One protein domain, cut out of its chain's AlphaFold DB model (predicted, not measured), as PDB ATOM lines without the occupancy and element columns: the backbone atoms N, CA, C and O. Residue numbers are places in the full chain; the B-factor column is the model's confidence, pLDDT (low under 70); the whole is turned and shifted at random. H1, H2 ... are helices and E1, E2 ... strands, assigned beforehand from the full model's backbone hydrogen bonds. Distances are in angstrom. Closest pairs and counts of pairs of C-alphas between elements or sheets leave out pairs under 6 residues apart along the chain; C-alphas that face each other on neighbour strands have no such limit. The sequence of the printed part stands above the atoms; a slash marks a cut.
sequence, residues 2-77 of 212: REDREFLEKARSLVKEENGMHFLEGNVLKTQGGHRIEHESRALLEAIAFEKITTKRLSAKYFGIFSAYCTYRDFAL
ATOM      1  N   ARG A   2     159.283  93.406  16.019       67.94
ATOM      2  CA  ARG A   2     159.650  92.940  17.379       67.94
ATOM      3  C   ARG A   2     160.289  91.545  17.368       67.94
ATOM      4  O   ARG A   2     161.345  91.368  17.959       67.94
ATOM      5  N   GLU A   3     159.703  90.610  16.623       77.25
ATOM      6  CA  GLU A   3     160.235  89.246  16.466       77.25
ATOM      7  C   GLU A   3     161.608  89.229  15.773       77.25
ATOM      8  O   GLU A   3     162.518  88.557  16.244       77.25
ATOM      9  N   ASP A   4     161.811  90.033  14.723       79.06
ATOM     10  CA  ASP A   4     163.104  90.116  14.016       79.06
ATOM     11  C   ASP A   4     164.235  90.594  14.932       79.06
ATOM     12  O   ASP A   4     165.353  90.077  14.893       79.06
ATOM     13  N   ARG A   5     163.933  91.566  15.803       84.94
ATOM     14  CA  ARG A   5     164.872  92.059  16.810       84.94
ATOM     15  C   ARG A   5     165.191  90.984  17.847       84.94
ATOM     16  O   ARG A   5     166.360  90.803  18.176       84.94
ATOM     17  N   GLU A   6     164.185  90.263  18.330       87.75
ATOM     18  CA  GLU A   6     164.369  89.157  19.278       87.75
ATOM     19  C   GLU A   6     165.206  88.022  18.659       87.75
ATOM     20  O   GLU A   6     166.108  87.488  19.310       87.75
ATOM     21  N   PHE A   7     164.990  87.694  17.380       88.00
ATOM     22  CA  PHE A   7     165.821  86.734  16.650       88.00
ATOM     23  C   PHE A   7     167.266  87.206  16.505       88.00
ATOM     24  O   PHE A   7     168.181  86.412  16.720       88.00
ATOM     25  N   LEU A   8     167.487  88.485  16.193       86.69
ATOM     26  CA  LEU A   8     168.826  89.055  16.075       86.69
ATOM     27  C   LEU A   8     169.566  89.074  17.421       86.69
ATOM     28  O   LEU A   8     170.727  88.677  17.491       86.69
ATOM     29  N   GLU A   9     168.906  89.490  18.501       91.38
ATOM     30  CA  GLU A   9     169.483  89.483  19.853       91.38
ATOM     31  C   GLU A   9     169.839  88.055  20.296       91.38
ATOM     32  O   GLU A   9     170.921  87.813  20.839       91.38
ATOM     33  N   LYS A  10     168.977  87.081  19.981       90.94
ATOM     34  CA  LYS A  10     169.252  85.662  20.223       90.94
ATOM     35  C   LYS A  10     170.390  85.126  19.349       90.94
ATOM     36  O   LYS A  10     171.176  84.322  19.832       90.94
ATOM     37  N   ALA A  11     170.510  85.553  18.092       91.25
ATOM     38  CA  ALA A  11     171.616  85.162  17.212       91.25
ATOM     39  C   ALA A  11     172.952  85.644  17.771       91.25
ATOM     40  O   ALA A  11     173.900  84.872  17.896       91.25
ATOM     41  N   ARG A  12     172.991  86.907  18.197       93.00
ATOM     42  CA  ARG A  12     174.170  87.539  18.792       93.00
ATOM     43  C   ARG A  12     174.638  86.852  20.063       93.00
ATOM     44  O   ARG A  12     175.840  86.717  20.259       93.00
ATOM     45  N   SER A  13     173.719  86.396  20.915       92.62
ATOM     46  CA  SER A  13     174.092  85.729  22.168       92.62
ATOM     47  C   SER A  13     174.748  84.357  21.961       92.62
ATOM     48  O   SER A  13     175.505  83.918  22.833       92.62
ATOM     49  N   LEU A  14     174.517  83.719  20.804       91.19
ATOM     50  CA  LEU A  14     175.173  82.471  20.402       91.19
ATOM     51  C   LEU A  14     176.616  82.671  19.924       91.19
ATOM     52  O   LEU A  14     177.357  81.695  19.871       91.19
ATOM     53  N   VAL A  15     177.019  83.887  19.554       93.62
ATOM     54  CA  VAL A  15     178.385  84.163  19.094       93.62
ATOM     55  C   VAL A  15     179.260  84.490  20.300       93.62
ATOM     56  O   VAL A  15     178.998  85.440  21.038       93.62
ATOM     57  N   LYS A  16     180.310  83.697  20.503       93.06
ATOM     58  CA  LYS A  16     181.337  83.912  21.527       93.06
ATOM     59  C   LYS A  16     182.650  84.294  20.884       93.06
ATOM     60  O   LYS A  16     182.814  84.161  19.675       93.06
ATOM     61  N   GLU A  17     183.564  84.765  21.713       93.94
ATOM     62  CA  GLU A  17     184.899  85.177  21.317       93.94
ATOM     63  C   GLU A  17     185.928  84.496  22.215       93.94
ATOM     64  O   GLU A  17     185.750  84.422  23.432       93.94
ATOM     65  N   GLU A  18     186.990  83.990  21.603       91.56
ATOM     66  CA  GLU A  18     188.142  83.400  22.275       91.56
ATOM     67  C   GLU A  18     189.387  83.689  21.432       91.56
ATOM     68  O   GLU A  18     189.424  83.362  20.248       91.56
ATOM     69  N   ASN A  19     190.402  84.326  22.027       89.19
ATOM     70  CA  ASN A  19     191.671  84.669  21.367       89.19
ATOM     71  C   ASN A  19     191.516  85.436  20.033       89.19
ATOM     72  O   ASN A  19     192.235  85.158  19.078       89.19
ATOM     73  N   GLY A  20     190.569  86.378  19.949       87.75
ATOM     74  CA  GLY A  20     190.306  87.164  18.732       87.75
ATOM     75  C   GLY A  20     189.511  86.428  17.645       87.75
ATOM     76  O   GLY A  20     189.221  87.005  16.602       87.75
ATOM     77  N   MET A  21     189.115  85.175  17.888       92.00
ATOM     78  CA  MET A  21     188.270  84.392  16.989       92.00
ATOM     79  C   MET A  21     186.845  84.323  17.519       92.00
ATOM     80  O   MET A  21     186.615  84.023  18.693       92.00
ATOM     81  N   HIS A  22     185.871  84.530  16.635       93.56
ATOM     82  CA  HIS A  22     184.466  84.327  16.958       93.56
ATOM     83  C   HIS A  22     184.011  82.927  16.572       93.56
ATOM     84  O   HIS A  22     184.388  82.410  15.524       93.56
ATOM     85  N   PHE A  23     183.146  82.329  17.384       92.88
ATOM     86  CA  PHE A  23     182.574  81.008  17.131       92.88
ATOM     87  C   PHE A  23     181.150  80.905  17.675       92.88
ATOM     88  O   PHE A  23     180.724  81.694  18.517       92.88
ATOM     89  N   LEU A  24     180.407  79.897  17.221       88.94
ATOM     90  CA  LEU A  24     179.056  79.623  17.719       88.94
ATOM     91  C   LEU A  24     179.075  78.690  18.940       88.94
ATOM     92  O   LEU A  24     179.572  77.563  18.867       88.94
ATOM     93  N   GLU A  25     178.491  79.146  20.049       79.56
ATOM     94  CA  GLU A  25     178.317  78.398  21.297       79.56
ATOM     95  C   GLU A  25     177.427  77.157  21.105       79.56
ATOM     96  O   GLU A  25     176.446  77.164  20.354       79.56
ATOM     97  N   GLY A  26     177.771  76.069  21.803       66.94
ATOM     98  CA  GLY A  26     177.002  74.820  21.793       66.94
ATOM     99  C   GLY A  26     177.193  73.942  20.548       66.94
ATOM    100  O   GLY A  26     176.366  73.069  20.284       66.94
ATOM    101  N   ASN A  27     178.246  74.156  19.753       57.62
ATOM    102  CA  ASN A  27     178.438  73.433  18.497       57.62
ATOM    103  C   ASN A  27     179.182  72.091  18.641       57.62
ATOM    104  O   ASN A  27     180.402  72.041  18.747       57.62
ATOM    105  N   VAL A  28     178.422  71.004  18.468       60.97
ATOM    106  CA  VAL A  28     178.880  69.758  17.812       60.97
ATOM    107  C   VAL A  28     178.867  69.915  16.274       60.97
ATOM    108  O   VAL A  28     179.415  69.090  15.549       60.97
ATOM    109  N   LEU A  29     178.238  70.981  15.760       71.38
ATOM    110  CA  LEU A  29     178.123  71.255  14.327       71.38
ATOM    111  C   LEU A  29     179.475  71.651  13.736       71.38
ATOM    112  O   LEU A  29     180.127  72.591  14.194       71.38
ATOM    113  N   LYS A  30     179.850  70.921  12.692       84.31
ATOM    114  CA  LYS A  30     181.067  71.102  11.918       84.31
ATOM    115  C   LYS A  30     180.704  71.391  10.467       84.31
ATOM    116  O   LYS A  30     179.605  71.048  10.022       84.31
ATOM    117  N   THR A  31     181.626  72.001   9.735       88.06
ATOM    118  CA  THR A  31     181.560  72.007   8.270       88.06
ATOM    119  C   THR A  31     181.646  70.571   7.736       88.06
ATOM    120  O   THR A  31     181.912  69.630   8.493       88.06
ATOM    121  N   GLN A  32     181.422  70.368   6.436       83.44
ATOM    122  CA  GLN A  32     181.559  69.032   5.842       83.44
ATOM    123  C   GLN A  32     182.990  68.492   5.972       83.44
ATOM    124  O   GLN A  32     183.165  67.299   6.206       83.44
ATOM    125  N   GLY A  33     183.994  69.373   5.925       83.69
ATOM    126  CA  GLY A  33     185.392  69.048   6.211       83.69
ATOM    127  C   GLY A  33     185.697  68.767   7.687       83.69
ATOM    128  O   GLY A  33     186.844  68.516   8.039       83.69
ATOM    129  N   GLY A  34     184.703  68.812   8.580       87.25
ATOM    130  CA  GLY A  34     184.893  68.549  10.004       87.25
ATOM    131  C   GLY A  34     185.457  69.735  10.795       87.25
ATOM    132  O   GLY A  34     185.796  69.566  11.972       87.25
ATOM    133  N   HIS A  35     185.532  70.926  10.193       88.44
ATOM    134  CA  HIS A  35     186.039  72.129  10.847       88.44
ATOM    135  C   HIS A  35     184.993  72.759  11.764       88.44
ATOM    136  O   HIS A  35     183.787  72.691  11.518       88.44
ATOM    137  N   ARG A  36     185.466  73.413  12.826       89.25
ATOM    138  CA  ARG A  36     184.624  74.270  13.661       89.25
ATOM    139  C   ARG A  36     184.143  75.477  12.848       89.25
ATOM    140  O   ARG A  36     184.809  75.936  11.920       89.25
ATOM    141  N   ILE A  37     182.958  75.970  13.190       91.38
ATOM    142  CA  ILE A  37     182.408  77.203  12.620       91.38
ATOM    143  C   ILE A  37     182.983  78.375  13.419       91.38
ATOM    144  O   ILE A  37     182.497  78.659  14.518       91.38
ATOM    145  N   GLU A  38     184.034  78.999  12.889       92.62
ATOM    146  CA  GLU A  38     184.750  80.106  13.521       92.62
ATOM    147  C   GLU A  38     185.414  81.030  12.487       92.62
ATOM    148  O   GLU A  38     185.804  80.596  11.404       92.62
ATOM    149  N   HIS A  39     185.527  82.316  12.809       93.00
ATOM    150  CA  HIS A  39     186.140  83.345  11.965       93.00
ATOM    151  C   HIS A  39     186.436  84.597  12.796       93.00
ATOM    152  O   HIS A  39     185.740  84.881  13.768       93.00
ATOM    153  N   GLU A  40     187.383  85.411  12.346       92.62
ATOM    154  CA  GLU A  40     187.655  86.752  12.891       92.62
ATOM    155  C   GLU A  40     186.496  87.743  12.669       92.62
ATOM    156  O   GLU A  40     186.387  88.760  13.344       92.62
ATOM    157  N   SER A  41     185.579  87.454  11.737       92.31
ATOM    158  CA  SER A  41     184.479  88.358  11.400       92.31
ATOM    159  C   SER A  41     183.262  88.020  12.241       92.31
ATOM    160  O   SER A  41     182.507  87.094  11.933       92.31
ATOM    161  N   ARG A  42     183.027  88.810  13.289       91.88
ATOM    162  CA  ARG A  42     181.821  88.687  14.113       91.88
ATOM    163  C   ARG A  42     180.543  88.747  13.280       91.88
ATOM    164  O   ARG A  42     179.630  87.965  13.520       91.88
ATOM    165  N   ALA A  43     180.492  89.640  12.291       91.06
ATOM    166  CA  ALA A  43     179.329  89.815  11.424       91.06
ATOM    167  C   ALA A  43     178.987  88.531  10.652       91.06
ATOM    168  O   ALA A  43     177.816  88.158  10.565       91.06
ATOM    169  N   LEU A  44     180.001  87.812  10.158       92.94
ATOM    170  CA  LEU A  44     179.811  86.524   9.491       92.94
ATOM    171  C   LEU A  44     179.222  85.478  10.446       92.94
ATOM    172  O   LEU A  44     178.272  84.780  10.091       92.94
ATOM    173  N   LEU A  45     179.737  85.392  11.677       93.62
ATOM    174  CA  LEU A  45     179.219  84.446  12.668       93.62
ATOM    175  C   LEU A  45     177.810  84.812  13.132       93.62
ATOM    176  O   LEU A  45     176.988  83.916  13.309       93.62
ATOM    177  N   GLU A  46     177.502  86.099  13.293       92.81
ATOM    178  CA  GLU A  46     176.150  86.569  13.606       92.81
ATOM    179  C   GLU A  46     175.166  86.222  12.482       92.81
ATOM    180  O   GLU A  46     174.064  85.756  12.770       92.81
ATOM    181  N   ALA A  47     175.569  86.354  11.214       92.00
ATOM    182  CA  ALA A  47     174.745  85.957  10.075       92.00
ATOM    183  C   ALA A  47     174.462  84.442  10.071       92.00
ATOM    184  O   ALA A  47     173.312  84.026   9.916       92.00
ATOM    185  N   ILE A  48     175.476  83.605  10.319       93.00
ATOM    186  CA  ILE A  48     175.301  82.144  10.423       93.00
ATOM    187  C   ILE A  48     174.437  81.776  11.643       93.00
ATOM    188  O   ILE A  48     173.580  80.894  11.559       93.00
ATOM    189  N   ALA A  49     174.621  82.450  12.783       92.31
ATOM    190  CA  ALA A  49     173.782  82.267  13.968       92.31
ATOM    191  C   ALA A  49     172.317  82.615  13.679       92.31
ATOM    192  O   ALA A  49     171.408  81.909  14.121       92.31
ATOM    193  N   PHE A  50     172.094  83.694  12.930       91.62
ATOM    194  CA  PHE A  50     170.768  84.137  12.536       91.62
ATOM    195  C   PHE A  50     170.093  83.104  11.633       91.62
ATOM    196  O   PHE A  50     168.969  82.699  11.926       91.62
ATOM    197  N   GLU A  51     170.797  82.586  10.618       90.88
ATOM    198  CA  GLU A  51     170.304  81.470   9.799       90.88
ATOM    199  C   GLU A  51     169.934  80.262  10.672       90.88
ATOM    200  O   GLU A  51     168.837  79.724  10.554       90.88
ATOM    201  N   LYS A  52     170.797  79.868  11.619       89.88
ATOM    202  CA  LYS A  52     170.537  78.737  12.529       89.88
ATOM    203  C   LYS A  52     169.236  78.907  13.312       89.88
ATOM    204  O   LYS A  52     168.530  77.925  13.544       89.88
ATOM    205  N   ILE A  53     168.931  80.123  13.755       89.50
ATOM    206  CA  ILE A  53     167.731  80.414  14.541       89.50
ATOM    207  C   ILE A  53     166.477  80.407  13.670       89.50
ATOM    208  O   ILE A  53     165.465  79.842  14.088       89.50
ATOM    209  N   THR A  54     166.541  80.999  12.478       87.69
ATOM    210  CA  THR A  54     165.381  81.137  11.590       87.69
ATOM    211  C   THR A  54     165.019  79.819  10.910       87.69
ATOM    212  O   THR A  54     163.848  79.449  10.869       87.69
ATOM    213  N   THR A  55     166.010  79.049  10.456       84.12
ATOM    214  CA  THR A  55     165.790  77.764   9.767       84.12
ATOM    215  C   THR A  55     165.730  76.573  10.723       84.12
ATOM    216  O   THR A  55     165.332  75.473  10.336       84.12
ATOM    217  N   LYS A  56     166.143  76.765  11.985       80.69
ATOM    218  CA  LYS A  56     166.326  75.733  13.025       80.69
ATOM    219  C   LYS A  56     167.375  74.663  12.686       80.69
ATOM    220  O   LYS A  56     167.635  73.802  13.531       80.69
ATOM    221  N   ARG A  57     167.969  74.672  11.485       80.62
ATOM    222  CA  ARG A  57     168.974  73.703  11.022       80.62
ATOM    223  C   ARG A  57     169.903  74.332   9.988       80.62
ATOM    224  O   ARG A  57     169.465  74.708   8.909       80.62
ATOM    225  N   LEU A  58     171.199  74.325  10.285       87.12
ATOM    226  CA  LEU A  58     172.233  74.662   9.309       87.12
ATOM    227  C   LEU A  58     172.469  73.481   8.364       87.12
ATOM    228  O   LEU A  58     172.619  72.341   8.811       87.12
ATOM    229  N   SER A  59     172.503  73.747   7.062       85.62
ATOM    230  CA  SER A  59     172.719  72.727   6.038       85.62
ATOM    231  C   SER A  59     173.514  73.303   4.881       85.62
ATOM    232  O   SER A  59     173.086  74.268   4.266       85.62
ATOM    233  N   ALA A  60     174.618  72.654   4.516       85.25
ATOM    234  CA  ALA A  60     175.351  73.000   3.299       85.25
ATOM    235  C   ALA A  60     174.606  72.585   2.010       85.25
ATOM    236  O   ALA A  60     175.032  72.941   0.920       85.25
ATOM    237  N   LYS A  61     173.510  71.813   2.121       83.00
ATOM    238  CA  LYS A  61     172.696  71.377   0.970       83.00
ATOM    239  C   LYS A  61     171.714  72.440   0.487       83.00
ATOM    240  O   LYS A  61     171.257  72.357  -0.646       83.00
ATOM    241  N   TYR A  62     171.337  73.369   1.362       83.06
ATOM    242  CA  TYR A  62     170.442  74.468   1.020       83.06
ATOM    243  C   TYR A  62     171.266  75.738   0.975       83.06
ATOM    244  O   TYR A  62     172.102  75.953   1.849       83.06
ATOM    245  N   PHE A  63     171.044  76.549  -0.053       82.75
ATOM    246  CA  PHE A  63     171.832  77.752  -0.212       82.75
ATOM    247  C   PHE A  63     171.486  78.775   0.874       82.75
ATOM    248  O   PHE A  63     170.338  79.197   1.015       82.75
ATOM    249  N   GLY A  64     172.500  79.152   1.643       88.81
ATOM    250  CA  GLY A  64     172.435  80.078   2.763       88.81
ATOM    251  C   GLY A  64     173.823  80.621   3.092       88.81
ATOM    252  O   GLY A  64     174.824  80.266   2.457       88.81
ATOM    253  N   ILE A  65     173.915  81.461   4.118       91.94
ATOM    254  CA  ILE A  65     175.209  81.984   4.551       91.94
ATOM    255  C   ILE A  65     176.094  80.870   5.122       91.94
ATOM    256  O   ILE A  65     177.309  80.882   4.926       91.94
ATOM    257  N   PHE A  66     175.509  79.848   5.755       92.19
ATOM    258  CA  PHE A  66     176.274  78.698   6.231       92.19
ATOM    259  C   PHE A  66     176.865  77.863   5.091       92.19
ATOM    260  O   PHE A  66     178.022  77.451   5.185       92.19
ATOM    261  N   SER A  67     176.117  77.622   4.007       90.56
ATOM    262  CA  SER A  67     176.662  76.904   2.848       90.56
ATOM    263  C   SER A  67     177.784  77.707   2.189       90.56
ATOM    264  O   SER A  67     178.823  77.141   1.870       90.56
ATOM    265  N   ALA A  68     177.620  79.030   2.069       92.25
ATOM    266  CA  ALA A  68     178.655  79.919   1.550       92.25
ATOM    267  C   ALA A  68     179.914  79.929   2.440       92.25
ATOM    268  O   ALA A  68     181.034  79.860   1.936       92.25
ATOM    269  N   TYR A  69     179.747  79.908   3.767       93.38
ATOM    270  CA  TYR A  69     180.857  79.741   4.708       93.38
ATOM    271  C   TYR A  69     181.555  78.386   4.541       93.38
ATOM    272  O   TYR A  69     182.780  78.322   4.592       93.38
ATOM    273  N   CYS A  70     180.808  77.303   4.302       91.69
ATOM    274  CA  CYS A  70     181.410  76.003   3.997       91.69
ATOM    275  C   CYS A  70     182.251  76.071   2.715       91.69
ATOM    276  O   CYS A  70     183.359  75.542   2.702       91.69
ATOM    277  N   THR A  71     181.780  76.765   1.673       91.00
ATOM    278  CA  THR A  71     182.573  77.011   0.459       91.00
ATOM    279  C   THR A  71     183.860  77.762   0.788       91.00
ATOM    280  O   THR A  71     184.936  77.308   0.411       91.00
ATOM    281  N   TYR A  72     183.776  78.856   1.545       92.38
ATOM    282  CA  TYR A  72     184.946  79.627   1.969       92.38
ATOM    283  C   TYR A  72     185.956  78.787   2.758       92.38
ATOM    284  O   TYR A  72     187.158  78.829   2.492       92.38
ATOM    285  N   ARG A  73     185.469  78.007   3.729       91.25
ATOM    286  CA  ARG A  73     186.313  77.272   4.672       91.25
ATOM    287  C   ARG A  73     186.924  76.009   4.072       91.25
ATOM    288  O   ARG A  73     188.104  75.756   4.298       91.25
ATOM    289  N   ASP A  74     186.123  75.222   3.360       87.81
ATOM    290  CA  ASP A  74     186.495  73.867   2.947       87.81
ATOM    291  C   ASP A  74     186.856  73.778   1.459       87.81
ATOM    292  O   ASP A  74     187.614  72.889   1.075       87.81
ATOM    293  N   PHE A  75     186.321  74.664   0.611       82.31
ATOM    294  CA  PHE A  75     186.363  74.496  -0.846       82.31
ATOM    295  C   PHE A  75     187.257  75.513  -1.564       82.31
ATOM    296  O   PHE A  75     188.037  75.139  -2.432       82.31
ATOM    297  N   ALA A  76     187.212  76.788  -1.171       76.25
ATOM    298  CA  ALA A  76     187.806  77.887  -1.932       76.25
ATOM    299  C   ALA A  76     189.303  77.715  -2.229       76.25
ATOM    300  O   ALA A  76     189.760  78.137  -3.285       76.25
ATOM    301  N   LEU A  77     190.065  77.075  -1.337       70.75
ATOM    302  CA  LEU A  77     191.484  76.775  -1.571       70.75
ATOM    303  C   LEU A  77     191.781  75.305  -1.880       70.75
ATOM    304  O   LEU A  77     192.903  75.004  -2.270       70.75
TER     305      LEU A  77
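This is residues 2 to 77 of the 212 residues of an uncharacterized protein of Verrucomicrobiales bacterium (UniProt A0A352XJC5). One helix, H2, lies in the middle, with H1 and H3 set steeply to it and pointing away toward opposite ends of the long axis: H1 packs on H2 with its residues 7 to 12, and H3 meets residues 47 to 51 of H2 near its own beginning, where Phe 66 comes closest. A small hairpin of two strands, E1 and E2, is near residues 42 to 49 of H2, and a long loop leaves E2 and folds back to pair briefly with that same strand before H2 begins. The printed part has 76 residues, with three named helices and two named strands in the order H1, E1, E2, H2, H3; the sheet, E1 - E2, is antiparallel, and the class is mostly helix. The whole is compact, with a radius of gyration of the C-alphas of 11.9 A, and spans 40 by 31 by 20 A.

H1 takes residues 2 to 13 and is 16.8 A long from first to last C-alpha, beginning at C-alpha 2, (159.650, 92.940, 17.379). E1, residues 15 to 18, measures 10.3 A, and E2, residues 21 to 24, measures 10.4 A. H2, residues 42 to 55, is the longest helix at 19.9 A and begins at C-alpha 42, (181.821, 88.687, 14.113). H3, residues 65 to 75, is 14.5 A long and ends at C-alpha 75, (186.363, 74.496, -0.846).

H1 touches H2 with residues 7 to 12 alone; the closest C-alphas are those of Ala 11 and Ala 49, 4.9 A apart. Their lines stand at a steep tilt of 55 degrees, opposite ways. E1 and E2 form a hairpin, antiparallel at 142 degrees, with N 16 and O 23 at 2.9 A and N 23 and O 16 at 3.0 A, within hydrogen-bond range. Residues 22 to 23 of E2 also pair, antiparallel, with residues 38 to 39. The closest C-alphas of E2 and H2 are those of His 22 and Arg 42, 5.8 A apart. H2 touches H3 with residues 47 to 51 alone, closest at the C-alphas of Ile 48 and Phe 66, 5.5 A apart. These two stand at a steep tilt of 58 degrees, opposite ways. H1 and H3 are apart. In H1, H2 and H3 every O i to N i+4 pair is within hydrogen-bond range.

The two C-alphas farthest apart are those of Arg 2 and Leu 77, at 40.4 A. The printed part has no cut. The links H1 to E1 and E1 to E2 are tight, H2 to H3 is short, and E2 to H2 is long, with 17 residues, 25 to 41. The mean pLDDT of the printed part is 87.0; residue 2 and residues 26 to 28 are under 70.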